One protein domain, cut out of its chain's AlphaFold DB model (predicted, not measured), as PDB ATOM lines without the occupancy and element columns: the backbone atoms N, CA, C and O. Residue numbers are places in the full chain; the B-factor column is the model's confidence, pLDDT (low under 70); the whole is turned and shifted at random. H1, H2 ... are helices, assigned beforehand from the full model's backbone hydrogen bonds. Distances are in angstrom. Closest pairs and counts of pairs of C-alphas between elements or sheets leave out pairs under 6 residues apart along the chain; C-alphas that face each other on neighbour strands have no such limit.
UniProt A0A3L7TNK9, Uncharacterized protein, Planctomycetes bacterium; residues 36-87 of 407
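AT A GLANCE: This is residues 36 to 87 of the 407 residues of an uncharacterized protein of Planctomycetes bacterium (UniProt A0A3L7TNK9). Two helices, H1 and H3, pack together at a steep angle, with the short helix H2 near the end of H1, and a long looping stretch, residues 36 to 54, folds over one side of them. The printed part has 52 residues with three named helices, H1, H2, H3 in chain order, and no named strand. The class is all helix, though under half of the residues, 25 of 52, are in named elements. The whole is compact, with a radius of gyration of the C-alphas of 8.8 A, and rounded, spanning 21 by 19 by 16 A.

IN THESE COORDINATES: After residues 36 to 54, H1 takes residues 55 to 64, 14.5 A long, from C-alpha 55 at (-20.060, 11.509, -8.117). H2 is residues 67 to 70, 5.1 A. H3, residues 75 to 85, measures 14.9 A and ends with C-alpha 85 at (-24.369, 21.073, -5.883).

HOW THE PARTS SIT: H1 and H3 touch, closest at the C-alphas of Cys 57 and Cys 85, 5.4 A, at a steep tilt of 63 degrees, opposite ways. H1 touches H2, closest at the C-alphas of Cys 62 and Cys 69, 5.7 A. In H1 and H3 every O i to N i+4 pair is within hydrogen-bond range; H2 is too short for such a pair.

THE WHOLE: The C-alphas farthest apart, those of Thr 71 and Asn 86, are 23.4 A apart. The printed part has no cut, both links are tight, and no printed residue is under 70 in pLDDT.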
ATOM      1  N   GLY A  36     -21.666   8.670  -9.631       87.69
ATOM      2  CA  GLY A  36     -20.633   8.936 -10.636       87.69
ATOM      3  C   GLY A  36     -20.735   8.077 -11.893       87.69
ATOM      4  O   GLY A  36     -19.897   8.184 -12.789       87.69
ATOM      5  N   ASN A  37     -21.747   7.210 -11.979       86.44
ATOM      6  CA  ASN A  37     -22.006   6.434 -13.182       86.44
ATOM      7  C   ASN A  37     -22.664   7.328 -14.240       86.44
ATOM      8  O   ASN A  37     -23.755   7.841 -14.018       86.44
ATOM      9  N   SER A  38     -22.053   7.458 -15.421       82.56
ATOM     10  CA  SER A  38     -22.608   8.256 -16.524       82.56
ATOM     11  C   SER A  38     -23.981   7.774 -17.010       82.56
ATOM     12  O   SER A  38     -24.740   8.566 -17.563       82.56
ATOM     13  N   ALA A  39     -24.332   6.506 -16.776       83.38
ATOM     14  CA  ALA A  39     -25.666   5.972 -17.047       83.38
ATOM     15  C   ALA A  39     -26.720   6.386 -15.999       83.38
ATOM     16  O   ALA A  39     -27.904   6.166 -16.227       83.38
ATOM     17  N   GLY A  40     -26.299   6.968 -14.871       83.38
ATOM     18  CA  GLY A  40     -27.173   7.448 -13.801       83.38
ATOM     19  C   GLY A  40     -27.893   8.758 -14.119       83.38
ATOM     20  O   GLY A  40     -28.685   9.194 -13.308       83.38
ATOM     21  N   GLY A  41     -27.644   9.387 -15.273       91.12
ATOM     22  CA  GLY A  41     -28.324  10.629 -15.656       91.12
ATOM     23  C   GLY A  41     -27.865  11.861 -14.868       91.12
ATOM     24  O   GLY A  41     -26.953  11.807 -14.041       91.12
ATOM     25  N   SER A  42     -28.457  13.014 -15.177       94.50
ATOM     26  CA  SER A  42     -28.125  14.278 -14.514       94.50
ATOM     27  C   SER A  42     -28.638  14.298 -13.074       94.50
ATOM     28  O   SER A  42     -29.796  13.988 -12.830       94.50
ATOM     29  N   CYS A  43     -27.827  14.781 -12.127       96.00
ATOM     30  CA  CYS A  43     -28.281  15.016 -10.747       96.00
ATOM     31  C   CYS A  43     -29.389  16.073 -10.651       96.00
ATOM     32  O   CYS A  43     -30.094  16.161  -9.647       96.00
ATOM     33  N   PHE A  44     -29.530  16.880 -11.701       96.00
ATOM     34  CA  PHE A  44     -30.462  17.992 -11.804       96.00
ATOM     35  C   PHE A  44     -31.725  17.637 -12.605       96.00
ATOM     36  O   PHE A  44     -32.530  18.517 -12.895       96.00
ATOM     37  N   GLU A  45     -31.936  16.354 -12.916       94.25
ATOM     38  CA  GLU A  45     -33.144  15.835 -13.560       94.25
ATOM     39  C   GLU A  45     -33.737  14.689 -12.734       94.25
ATOM     40  O   GLU A  45     -33.014  13.978 -12.048       94.25
ATOM     41  N   VAL A  46     -35.057  14.506 -12.789       93.56
ATOM     42  CA  VAL A  46     -35.738  13.377 -12.136       93.56
ATOM     43  C   VAL A  46     -35.642  12.137 -13.019       93.56
ATOM     44  O   VAL A  46     -35.907  12.209 -14.219       93.56
ATOM     45  N   HIS A  47     -35.333  10.983 -12.432       92.44
ATOM     46  CA  HIS A  47     -35.293   9.714 -13.156       92.44
ATOM     47  C   HIS A  47     -35.570   8.506 -12.251       92.44
ATOM     48  O   HIS A  47     -35.356   8.522 -11.042       92.44
ATOM     49  N   GLU A  48     -36.040   7.414 -12.859       91.00
ATOM     50  CA  GLU A  48     -36.476   6.206 -12.138       91.00
ATOM     51  C   GLU A  48     -35.313   5.398 -11.536       91.00
ATOM     52  O   GLU A  48     -35.525   4.544 -10.678       91.00
ATOM     53  N   THR A  49     -34.076   5.633 -11.985       91.69
ATOM     54  CA  THR A  49     -32.883   4.961 -11.454       91.69
ATOM     55  C   THR A  49     -32.350   5.659 -10.209       91.69
ATOM     56  O   THR A  49     -32.434   6.878 -10.094       91.69
ATOM     57  N   ALA A  50     -31.769   4.892  -9.289       93.38
ATOM     58  CA  ALA A  50     -31.055   5.430  -8.137       93.38
ATOM     59  C   ALA A  50     -29.692   6.029  -8.533       93.38
ATOM     60  O   ALA A  50     -29.047   5.519  -9.453       93.38
ATOM     61  N   ALA A  51     -29.239   7.024  -7.759       94.69
ATOM     62  CA  ALA A  51     -27.998   7.790  -7.924       94.69
ATOM     63  C   ALA A  51     -27.900   8.568  -9.247       94.69
ATOM     64  O   ALA A  51     -28.627   8.296 -10.189       94.69
ATOM     65  N   CYS A  52     -26.963   9.514  -9.335       95.69
ATOM     66  CA  CYS A  52     -26.746  10.326 -10.535       95.69
ATOM     67  C   CYS A  52     -25.275  10.345 -10.989       95.69
ATOM     68  O   CYS A  52     -24.373   9.833 -10.312       95.69
ATOM     69  N   ALA A  53     -25.034  10.930 -12.165       95.12
ATOM     70  CA  ALA A  53     -23.756  10.870 -12.869       95.12
ATOM     71  C   ALA A  53     -22.641  11.750 -12.290       95.12
ATOM     72  O   ALA A  53     -21.473  11.470 -12.551       95.12
ATOM     73  N   ASP A  54     -22.952  12.783 -11.503       94.94
ATOM     74  CA  ASP A  54     -21.923  13.537 -10.780       94.94
ATOM     75  C   ASP A  54     -21.640  12.851  -9.440       94.94
ATOM     76  O   ASP A  54     -22.482  12.835  -8.542       94.94
ATOM     77  N   ALA A  55     -20.441  12.280  -9.298       94.69
ATOM     78  CA  ALA A  55     -20.060  11.509  -8.117       94.69
ATOM     79  C   ALA A  55     -20.103  12.330  -6.818       94.69
ATOM     80  O   ALA A  55     -20.533  11.821  -5.777       94.69
ATOM     81  N   ALA A  56     -19.661  13.590  -6.869       95.12
ATOM     82  CA  ALA A  56     -19.557  14.452  -5.699       95.12
ATOM     83  C   ALA A  56     -20.937  14.954  -5.269       95.12
ATOM     84  O   ALA A  56     -21.285  14.876  -4.084       95.12
ATOM     85  N   CYS A  57     -21.744  15.404  -6.231       96.62
ATOM     86  CA  CYS A  57     -23.110  15.823  -5.962       96.62
ATOM     87  C   CYS A  57     -23.956  14.657  -5.454       96.62
ATOM     88  O   CYS A  57     -24.566  14.744  -4.388       96.62
ATOM     89  N   CYS A  58     -23.914  13.532  -6.168       96.38
ATOM     90  CA  CYS A  58     -24.622  12.321  -5.793       96.38
ATOM     91  C   CYS A  58     -24.290  11.902  -4.362       96.38
ATOM     92  O   CYS A  58     -25.196  11.739  -3.554       96.38
ATOM     93  N   SER A  59     -23.002  11.806  -4.013       95.38
ATOM     94  CA  SER A  59     -22.583  11.383  -2.669       95.38
ATOM     95  C   SER A  59     -23.074  12.337  -1.579       95.38
ATOM     96  O   SER A  59     -23.419  11.895  -0.483       95.38
ATOM     97  N   THR A  60     -23.137  13.638  -1.884       96.44
ATOM     98  CA  THR A  60     -23.669  14.658  -0.972       96.44
ATOM     99  C   THR A  60     -25.166  14.456  -0.744       96.44
ATOM    100  O   THR A  60     -25.608  14.426   0.403       96.44
ATOM    101  N   VAL A  61     -25.939  14.229  -1.809       97.12
ATOM    102  CA  VAL A  61     -27.380  13.953  -1.719       97.12
ATOM    103  C   VAL A  61     -27.653  12.617  -1.021       97.12
ATOM    104  O   VAL A  61     -28.471  12.586  -0.107       97.12
ATOM    105  N   CYS A  62     -26.928  11.539  -1.351       95.44
ATOM    106  CA  CYS A  62     -27.075  10.229  -0.695       95.44
ATOM    107  C   CYS A  62     -26.863  10.298   0.820       95.44
ATOM    108  O   CYS A  62     -27.470   9.541   1.574       95.44
ATOM    109  N   ALA A  63     -25.945  11.162   1.267       95.75
ATOM    110  CA  ALA A  63     -25.657  11.339   2.684       95.75
ATOM    111  C   ALA A  63     -26.805  12.043   3.429       95.75
ATOM    112  O   ALA A  63     -26.947  11.851   4.638       95.75
ATOM    113  N   LEU A  64     -27.608  12.842   2.720       96.56
ATOM    114  CA  LEU A  64     -28.799  13.505   3.252       96.56
ATOM    115  C   LEU A  64     -30.031  12.598   3.177       96.56
ATOM    116  O   LEU A  64     -30.777  12.512   4.153       96.56
ATOM    117  N   ASP A  65     -30.218  11.907   2.051       96.69
ATOM    118  CA  ASP A  65     -31.308  10.958   1.842       96.69
ATOM    119  C   ASP A  65     -30.827   9.687   1.107       96.69
ATOM    120  O   ASP A  65     -30.667   9.690  -0.120       96.69
ATOM    121  N   PRO A  66     -30.635   8.563   1.831       94.81
ATOM    122  CA  PRO A  66     -30.263   7.282   1.231       94.81
ATOM    123  C   PRO A  66     -31.260   6.770   0.186       94.81
ATOM    124  O   PRO A  66     -30.871   6.008  -0.700       94.81
ATOM    125  N   PHE A  67     -32.529   7.204   0.235       95.25
ATOM    126  CA  PHE A  67     -33.538   6.834  -0.760       95.25
ATOM    127  C   PHE A  67     -33.083   7.153  -2.187       95.25
ATOM    128  O   PHE A  67     -33.252   6.316  -3.076       95.25
ATOM    129  N   CYS A  68     -32.417   8.298  -2.371       95.75
ATOM    130  CA  CYS A  68     -31.921   8.762  -3.664       95.75
ATOM    131  C   CYS A  68     -30.919   7.802  -4.308       95.75
ATOM    132  O   CYS A  68     -30.737   7.809  -5.521       95.75
ATOM    133  N   CYS A  69     -30.271   6.954  -3.509       93.81
ATOM    134  CA  CYS A  69     -29.177   6.090  -3.949       93.81
ATOM    135  C   CYS A  69     -29.501   4.601  -3.800       93.81
ATOM    136  O   CYS A  69     -28.746   3.752  -4.271       93.81
ATOM    137  N   GLU A  70     -30.658   4.289  -3.214       92.50
ATOM    138  CA  GLU A  70     -31.160   2.929  -3.031       92.50
ATOM    139  C   GLU A  70     -32.428   2.635  -3.842       92.50
ATOM    140  O   GLU A  70     -32.686   1.472  -4.146       92.50
ATOM    141  N   THR A  71     -33.234   3.653  -4.170       92.88
ATOM    142  CA  THR A  71     -34.556   3.461  -4.787       92.88
ATOM    143  C   THR A  71     -34.706   4.187  -6.120       92.88
ATOM    144  O   THR A  71     -34.743   3.524  -7.152       92.88
ATOM    145  N   GLU A  72     -34.805   5.515  -6.110       94.31
ATOM    146  CA  GLU A  72     -35.059   6.341  -7.298       94.31
ATOM    147  C   GLU A  72     -34.543   7.763  -7.060       94.31
ATOM    148  O   GLU A  72     -34.448   8.203  -5.913       94.31
ATOM    149  N   TRP A  73     -34.230   8.486  -8.133       95.69
ATOM    150  CA  TRP A  73     -33.847   9.891  -8.065       95.69
ATOM    151  C   TRP A  73     -35.055  10.772  -8.383       95.69
ATOM    152  O   TRP A  73     -35.280  11.200  -9.517       95.69
ATOM    153  N   ASP A  74     -35.886  10.987  -7.368       93.81
ATOM    154  CA  ASP A  74     -37.136  11.728  -7.503       93.81
ATOM    155  C   ASP A  74     -36.955  13.261  -7.408       93.81
ATOM    156  O   ASP A  74     -35.847  13.804  -7.380       93.81
ATOM    157  N   PHE A  75     -38.077  13.985  -7.359       92.12
ATOM    158  CA  PHE A  75     -38.091  15.446  -7.253       92.12
ATOM    159  C   PHE A  75     -37.404  15.973  -5.982       92.12
ATOM    160  O   PHE A  75     -36.871  17.084  -6.003       92.12
ATOM    161  N   ILE A  76     -37.406  15.198  -4.889       93.00
ATOM    162  CA  ILE A  76     -36.730  15.555  -3.639       93.00
ATOM    163  C   ILE A  76     -35.227  15.398  -3.839       93.00
ATOM    164  O   ILE A  76     -34.481  16.311  -3.495       93.00
ATOM    165  N   CYS A  77     -34.786  14.302  -4.457       95.94
ATOM    166  CA  CYS A  77     -33.374  14.074  -4.772       95.94
ATOM    167  C   CYS A  77     -32.797  15.185  -5.653       95.94
ATOM    168  O   CYS A  77     -31.758  15.759  -5.325       95.94
ATOM    169  N   ARG A  78     -33.518  15.566  -6.714       95.00
ATOM    170  CA  ARG A  78     -33.152  16.714  -7.552       95.00
ATOM    171  C   ARG A  78     -33.139  18.025  -6.757       95.00
ATOM    172  O   ARG A  78     -32.210  18.807  -6.920       95.00
ATOM    173  N   GLN A  79     -34.134  18.294  -5.906       93.62
ATOM    174  CA  GLN A  79     -34.141  19.531  -5.109       93.62
ATOM    175  C   GLN A  79     -32.950  19.589  -4.141       93.62
ATOM    176  O   GLN A  79     -32.268  20.606  -4.071       93.62
ATOM    177  N   LEU A  80     -32.629  18.481  -3.468       95.12
ATOM    178  CA  LEU A  80     -31.424  18.382  -2.643       95.12
ATOM    179  C   LEU A  80     -30.161  18.616  -3.479       95.12
ATOM    180  O   LEU A  80     -29.254  19.312  -3.032       95.12
ATOM    181  N   ALA A  81     -30.091  18.086  -4.702       96.12
ATOM    182  CA  ALA A  81     -28.966  18.341  -5.596       96.12
ATOM    183  C   ALA A  81     -28.832  19.830  -5.943       96.12
ATOM    184  O   ALA A  81     -27.728  20.370  -5.903       96.12
ATOM    185  N   VAL A  82     -29.938  20.512  -6.239       94.06
ATOM    186  CA  VAL A  82     -29.954  21.960  -6.503       94.06
ATOM    187  C   VAL A  82     -29.404  22.737  -5.311       94.06
ATOM    188  O   VAL A  82     -28.519  23.574  -5.482       94.06
ATOM    189  N   ASP A  83     -29.856  22.391  -4.107       92.75
ATOM    190  CA  ASP A  83     -29.466  23.074  -2.875       92.75
ATOM    191  C   ASP A  83     -27.994  22.827  -2.493       92.75
ATOM    192  O   ASP A  83     -27.387  23.651  -1.807       92.75
ATOM    193  N   GLN A  84     -27.415  21.687  -2.893       95.25
ATOM    194  CA  GLN A  84     -26.080  21.261  -2.453       95.25
ATOM    195  C   GLN A  84     -24.983  21.367  -3.522       95.25
ATOM    196  O   GLN A  84     -23.804  21.420  -3.167       95.25
ATOM    197  N   CYS A  85     -25.328  21.371  -4.813       94.06
ATOM    198  CA  CYS A  85     -24.369  21.073  -5.883       94.06
ATOM    199  C   CYS A  85     -24.198  22.165  -6.946       94.06
ATOM    200  O   CYS A  85     -23.495  21.925  -7.924       94.06
ATOM    201  N   ASN A  86     -24.801  23.344  -6.770       89.62
ATOM    202  CA  ASN A  86     -24.683  24.491  -7.681       89.62
ATOM    203  C   ASN A  86     -24.951  24.132  -9.164       89.62
ATOM    204  O   ASN A  86     -24.009  24.054  -9.963       89.62
ATOM    205  N   PRO A  87     -26.220  23.903  -9.541       93.25
ATOM    206  CA  PRO A  87     -26.606  23.625 -10.925       93.25
ATOM    207  C   PRO A  87     -26.146  24.718 -11.907       93.25
ATOM    208  O   PRO A  87     -25.967  25.874 -11.512       93.25
TER     209      PRO A  87